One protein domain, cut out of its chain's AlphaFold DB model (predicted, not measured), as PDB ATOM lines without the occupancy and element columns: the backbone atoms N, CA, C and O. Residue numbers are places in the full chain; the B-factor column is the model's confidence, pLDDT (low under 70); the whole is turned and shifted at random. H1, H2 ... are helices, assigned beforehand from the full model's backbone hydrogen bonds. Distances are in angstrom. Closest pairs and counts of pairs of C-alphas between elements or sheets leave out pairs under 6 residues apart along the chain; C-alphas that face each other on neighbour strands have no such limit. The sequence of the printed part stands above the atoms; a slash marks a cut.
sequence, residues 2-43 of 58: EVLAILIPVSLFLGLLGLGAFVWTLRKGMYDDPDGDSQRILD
ATOM      1  N   GLU A   2      28.630  23.246 -63.392       89.31
ATOM      2  CA  GLU A   2      29.893  22.865 -62.709       89.31
ATOM      3  C   GLU A   2      30.639  24.038 -62.059       89.31
ATOM      4  O   GLU A   2      31.065  23.945 -60.915       89.31
ATOM      5  N   VAL A   3      30.752  25.174 -62.755       92.06
ATOM      6  CA  VAL A   3      31.469  26.348 -62.228       92.06
ATOM      7  C   VAL A   3      30.851  26.862 -60.924       92.06
ATOM      8  O   VAL A   3      31.580  27.213 -60.001       92.06
ATOM      9  N   LEU A   4      29.520  26.857 -60.803       94.06
ATOM     10  CA  LEU A   4      28.850  27.283 -59.571       94.06
ATOM     11  C   LEU A   4      29.174  26.352 -58.395       94.06
ATOM     12  O   LEU A   4      29.310  26.832 -57.274       94.06
ATOM     13  N   ALA A   5      29.370  25.054 -58.647       95.38
ATOM     14  CA  ALA A   5      29.741  24.089 -57.615       95.38
ATOM     15  C   ALA A   5      31.134  24.358 -57.017       95.38
ATOM     16  O   ALA A   5      31.378  23.990 -55.873       95.38
ATOM     17  N   ILE A   6      32.022  25.031 -57.756       95.56
ATOM     18  CA  ILE A   6      33.344  25.459 -57.272       95.56
ATOM     19  C   ILE A   6      33.279  26.877 -56.698       95.56
ATOM     20  O   ILE A   6      33.830  27.143 -55.632       95.56
ATOM     21  N   LEU A   7      32.595  27.798 -57.377       97.00
ATOM     22  CA  LEU A   7      32.560  29.196 -56.961       97.00
ATOM     23  C   LEU A   7      31.849  29.385 -55.624       97.00
ATOM     24  O   LEU A   7      32.371  30.105 -54.788       97.00
ATOM     25  N   ILE A   8      30.725  28.707 -55.372       96.44
ATOM     26  CA  ILE A   8      29.988  28.833 -54.103       96.44
ATOM     27  C   ILE A   8      30.874  28.516 -52.880       96.44
ATOM     28  O   ILE A   8      30.982  29.375 -51.999       96.44
ATOM     29  N   PRO A   9      31.537  27.344 -52.786       97.31
ATOM     30  CA  PRO A   9      32.399  27.051 -51.645       97.31
ATOM     31  C   PRO A   9      33.626  27.965 -51.584       97.31
ATOM     32  O   PRO A   9      34.011  28.367 -50.489       97.31
ATOM     33  N   VAL A  10      34.205  28.358 -52.726       97.94
ATOM     34  CA  VAL A  10      35.325  29.315 -52.753       97.94
ATOM     35  C   VAL A  10      34.896  30.680 -52.207       97.94
ATOM     36  O   VAL A  10      35.598  31.251 -51.376       97.94
ATOM     37  N   SER A  11      33.731  31.191 -52.605       97.62
ATOM     38  CA  SER A  11      33.178  32.454 -52.107       97.62
ATOM     39  C   SER A  11      32.913  32.410 -50.604       97.62
ATOM     40  O   SER A  11      33.274  33.345 -49.893       97.62
ATOM     41  N   LEU A  12      32.319  31.319 -50.109       98.25
ATOM     42  CA  LEU A  12      32.077  31.128 -48.678       98.25
ATOM     43  C   LEU A  12      33.388  31.056 -47.893       98.25
ATOM     44  O   LEU A  12      33.518  31.707 -46.858       98.25
ATOM     45  N   PHE A  13      34.373  30.313 -48.400       98.31
ATOM     46  CA  PHE A  13      35.689  30.213 -47.781       98.31
ATOM     47  C   PHE A  13      36.380  31.574 -47.706       98.31
ATOM     48  O   PHE A  13      36.838  31.958 -46.635       98.31
ATOM     49  N   LEU A  14      36.396  32.334 -48.805       98.38
ATOM     50  CA  LEU A  14      36.956  33.685 -48.843       98.38
ATOM     51  C   LEU A  14      36.227  34.641 -47.889       98.38
ATOM     52  O   LEU A  14      36.880  35.416 -47.194       98.38
ATOM     53  N   GLY A  15      34.897  34.554 -47.807       98.19
ATOM     54  CA  GLY A  15      34.103  35.338 -46.861       98.19
ATOM     55  C   GLY A  15      34.450  35.024 -45.404       98.19
ATOM     56  O   GLY A  15      34.666  35.938 -44.608       98.19
ATOM     57  N   LEU A  16      34.577  33.740 -45.058       98.44
ATOM     58  CA  LEU A  16      34.987  33.304 -43.720       98.44
ATOM     59  C   LEU A  16      36.430  33.702 -43.399       98.44
ATOM     60  O   LEU A  16      36.703  34.133 -42.280       98.44
ATOM     61  N   LEU A  17      37.343  33.599 -44.368       98.50
ATOM     62  CA  LEU A  17      38.729  34.049 -44.229       98.50
ATOM     63  C   LEU A  17      38.792  35.547 -43.936       98.50
ATOM     64  O   LEU A  17      39.469  35.956 -42.997       98.50
ATOM     65  N   GLY A  18      38.054  36.353 -44.703       97.50
ATOM     66  CA  GLY A  18      37.962  37.795 -44.497       97.50
ATOM     67  C   GLY A  18      37.392  38.145 -43.124       97.50
ATOM     68  O   GLY A  18      37.977  38.951 -42.406       97.50
ATOM     69  N   LEU A  19      36.301  37.490 -42.714       97.75
ATOM     70  CA  LEU A  19      35.700  37.701 -41.396       97.75
ATOM     71  C   LEU A  19      36.647  37.289 -40.258       97.75
ATOM     72  O   LEU A  19      36.791  38.016 -39.277       97.75
ATOM     73  N   GLY A  20      37.321  36.146 -40.392       97.56
ATOM     74  CA  GLY A  20      38.295  35.665 -39.416       97.56
ATOM     75  C   GLY A  20      39.495  36.601 -39.285       97.56
ATOM     76  O   GLY A  20      39.892  36.939 -38.170       97.56
ATOM     77  N   ALA A  21      40.025  37.077 -40.414       96.50
ATOM     78  CA  ALA A  21      41.089  38.073 -40.440       96.50
ATOM     79  C   ALA A  21      40.646  39.385 -39.777       96.50
ATOM     80  O   ALA A  21      41.376  39.919 -38.950       96.50
ATOM     81  N   PHE A  22      39.432  39.859 -40.061       94.75
ATOM     82  CA  PHE A  22      38.874  41.068 -39.452       94.75
ATOM     83  C   PHE A  22      38.729  40.951 -37.928       94.75
ATOM     84  O   PHE A  22      39.129  41.838 -37.180       94.75
ATOM     85  N   VAL A  23      38.214  39.826 -37.428       95.69
ATOM     86  CA  VAL A  23      38.138  39.598 -35.976       95.69
ATOM     87  C   VAL A  23      39.538  39.501 -35.358       95.69
ATOM     88  O   VAL A  23      39.757  39.971 -34.242       95.69
ATOM     89  N   TRP A  24      40.503  38.916 -36.068       95.00
ATOM     90  CA  TRP A  24      41.887  38.841 -35.609       95.00
ATOM     91  C   TRP A  24      42.550  40.221 -35.504       95.00
ATOM     92  O   TRP A  24      43.194  40.482 -34.488       95.00
ATOM     93  N   THR A  25      42.361  41.117 -36.481       93.31
ATOM     94  CA  THR A  25      42.921  42.481 -36.436       93.31
ATOM     95  C   THR A  25      42.330  43.302 -35.291       93.31
ATOM     96  O   THR A  25      43.079  43.973 -34.581       93.31
ATOM     97  N   LEU A  26      41.022  43.169 -35.034       90.75
ATOM     98  CA  LEU A  26      40.367  43.776 -33.869       90.75
ATOM     99  C   LEU A  26      40.961  43.264 -32.548       90.75
ATOM    100  O   LEU A  26      41.294  44.052 -31.672       90.75
ATOM    101  N   ARG A  27      41.158  41.945 -32.401       90.31
ATOM    102  CA  ARG A  27      41.753  41.360 -31.179       90.31
ATOM    103  C   ARG A  27      43.227  41.712 -30.991       90.31
ATOM    104  O   ARG A  27      43.724  41.650 -29.871       90.31
ATOM    105  N   LYS A  28      43.935  42.028 -32.075       90.94
ATOM    106  CA  LYS A  28      45.340  42.448 -32.064       90.94
ATOM    107  C   LYS A  28      45.533  43.911 -31.652       90.94
ATOM    108  O   LYS A  28      46.688  44.318 -31.563       90.94
ATOM    109  N   GLY A  29      44.458  44.675 -31.430       83.06
ATOM    110  CA  GLY A  29      44.542  46.092 -31.064       83.06
ATOM    111  C   GLY A  29      45.087  46.975 -32.189       83.06
ATOM    112  O   GLY A  29      45.571  48.074 -31.944       83.06
ATOM    113  N   MET A  30      45.034  46.510 -33.448       80.00
ATOM    114  CA  MET A  30      45.550  47.265 -34.604       80.00
ATOM    115  C   MET A  30      44.799  48.580 -34.857       80.00
ATOM    116  O   MET A  30      45.284  49.415 -35.610       80.00
ATOM    117  N   TYR A  31      43.628  48.754 -34.244       80.81
ATOM    118  CA  TYR A  31      42.791  49.947 -34.358       80.81
ATOM    119  C   TYR A  31      42.677  50.713 -33.036       80.81
ATOM    120  O   TYR A  31      41.781  51.542 -32.906       80.81
ATOM    121  N   ASP A  32      43.538  50.430 -32.053       81.12
ATOM    122  CA  ASP A  32      43.458  51.074 -30.737       81.12
ATOM    123  C   ASP A  32      44.028  52.503 -30.744       81.12
ATOM    124  O   ASP A  32      43.671  53.293 -29.875       81.12
ATOM    125  N   ASP A  33      44.870  52.858 -31.726       76.88
ATOM    126  CA  ASP A  33      45.437  54.213 -31.847       76.88
ATOM    127  C   ASP A  33      45.506  54.779 -33.291       76.88
ATOM    128  O   ASP A  33      46.572  55.171 -33.772       76.88
ATOM    129  N   PRO A  34      44.386  54.838 -34.035       67.69
ATOM    130  CA  PRO A  34      44.339  55.503 -35.341       67.69
ATOM    131  C   PRO A  34      44.491  57.030 -35.225       67.69
ATOM    132  O   PRO A  34      44.966  57.689 -36.158       67.69
ATOM    133  N   ASP A  35      44.104  57.593 -34.078       69.31
ATOM    134  CA  ASP A  35      44.187  59.024 -33.804       69.31
ATOM    135  C   ASP A  35      45.628  59.460 -33.509       69.31
ATOM    136  O   ASP A  35      46.056  60.482 -34.035       69.31
ATOM    137  N   GLY A  36      46.421  58.697 -32.752       72.62
ATOM    138  CA  GLY A  36      47.820  59.014 -32.454       72.62
ATOM    139  C   GLY A  36      48.719  59.043 -33.691       72.62
ATOM    140  O   GLY A  36      49.556  59.942 -33.823       72.62
ATOM    141  N   ASP A  37      48.512  58.131 -34.646       69.19
ATOM    142  CA  ASP A  37      49.215  58.147 -35.937       69.19
ATOM    143  C   ASP A  37      48.836  59.375 -36.785       69.19
ATOM    144  O   ASP A  37      49.711  60.046 -37.343       69.19
ATOM    145  N   SER A  38      47.547  59.724 -36.829       69.81
ATOM    146  CA  SER A  38      47.041  60.886 -37.578       69.81
ATOM    147  C   SER A  38      47.431  62.224 -36.933       69.81
ATOM    148  O   SER A  38      47.723  63.199 -37.622       69.81
ATOM    149  N   GLN A  39      47.478  62.288 -35.605       74.62
ATOM    150  CA  GLN A  39      47.913  63.474 -34.867       74.62
ATOM    151  C   GLN A  39      49.419  63.700 -35.019       74.62
ATOM    152  O   GLN A  39      49.855  64.842 -35.124       74.62
ATOM    153  N   ARG A  40      50.219  62.629 -35.109       74.88
ATOM    154  CA  ARG A  40      51.665  62.730 -35.352       74.88
ATOM    155  C   ARG A  40      52.018  63.273 -36.730       74.88
ATOM    156  O   ARG A  40      53.017  63.970 -36.837       74.88
ATOM    157  N   ILE A  41      51.244  62.968 -37.774       74.94
ATOM    158  CA  ILE A  41      51.541  63.485 -39.121       74.94
ATOM    159  C   ILE A  41      51.159  64.962 -39.294       74.94
ATOM    160  O   ILE A  41      51.658  65.619 -40.201       74.94
ATOM    161  N   LEU A  42      50.300  65.491 -38.417       80.12
ATOM    162  CA  LEU A  42      49.952  66.913 -38.350       80.12
ATOM    163  C   LEU A  42      50.775  67.677 -37.295       80.12
ATOM    164  O   LEU A  42      50.584  68.881 -37.121       80.12
ATOM    165  N   ASP A  43      51.664  66.993 -36.572       81.56
ATOM    166  CA  ASP A  43      52.481  67.585 -35.516       81.56
ATOM    167  C   ASP A  43      53.686  68.332 -36.100       81.56
ATOM    168  O   ASP A  43      54.744  67.756 -36.344       81.56
TER     169      ASP A  43
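Overview. This is residues 2 to 43 of the 58 residues of the protein "Cbb3-type cytochrome oxidase maturation protein" of Roseinatronobacter thiooxidans (UniProt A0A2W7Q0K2). One long helix, H1, makes most of a thin rod, and a short helix, H2, follows it after an uncoiled stretch, with nothing folding back on either. The printed part has 42 residues with two named helices, H1 then H2, and no named strand; the class is all helix. It is extended, with a radius of gyration of the C-alphas of 17.5 A and spans of 57 by 20 by 7 A.

Arrangement. H1, residues 2 to 27, and H2, residues 34 to 41, are apart, and a short link of 6 residues joins them. Residues 2 to 43 stand free. In H2 every O i to N i+4 pair is within hydrogen-bond range; in H1, 21 of 22 are.

Along the chain. H1 runs 38.4 A from C-alpha 2 at (29.893, 22.865, -62.709) to C-alpha 27 at (41.753, 41.360, -31.179). H2 runs from Pro 34 to Ile 41, with C-alpha 41 at (51.541, 63.485, -39.121).

Size, cuts and confidence. The two C-alphas farthest apart, those of Glu 2 and Asp 43, are 57.0 A apart. The printed part has no cut. Its mean pLDDT is 88.6; residues 34 to 35 and 37 to 38 are under 70.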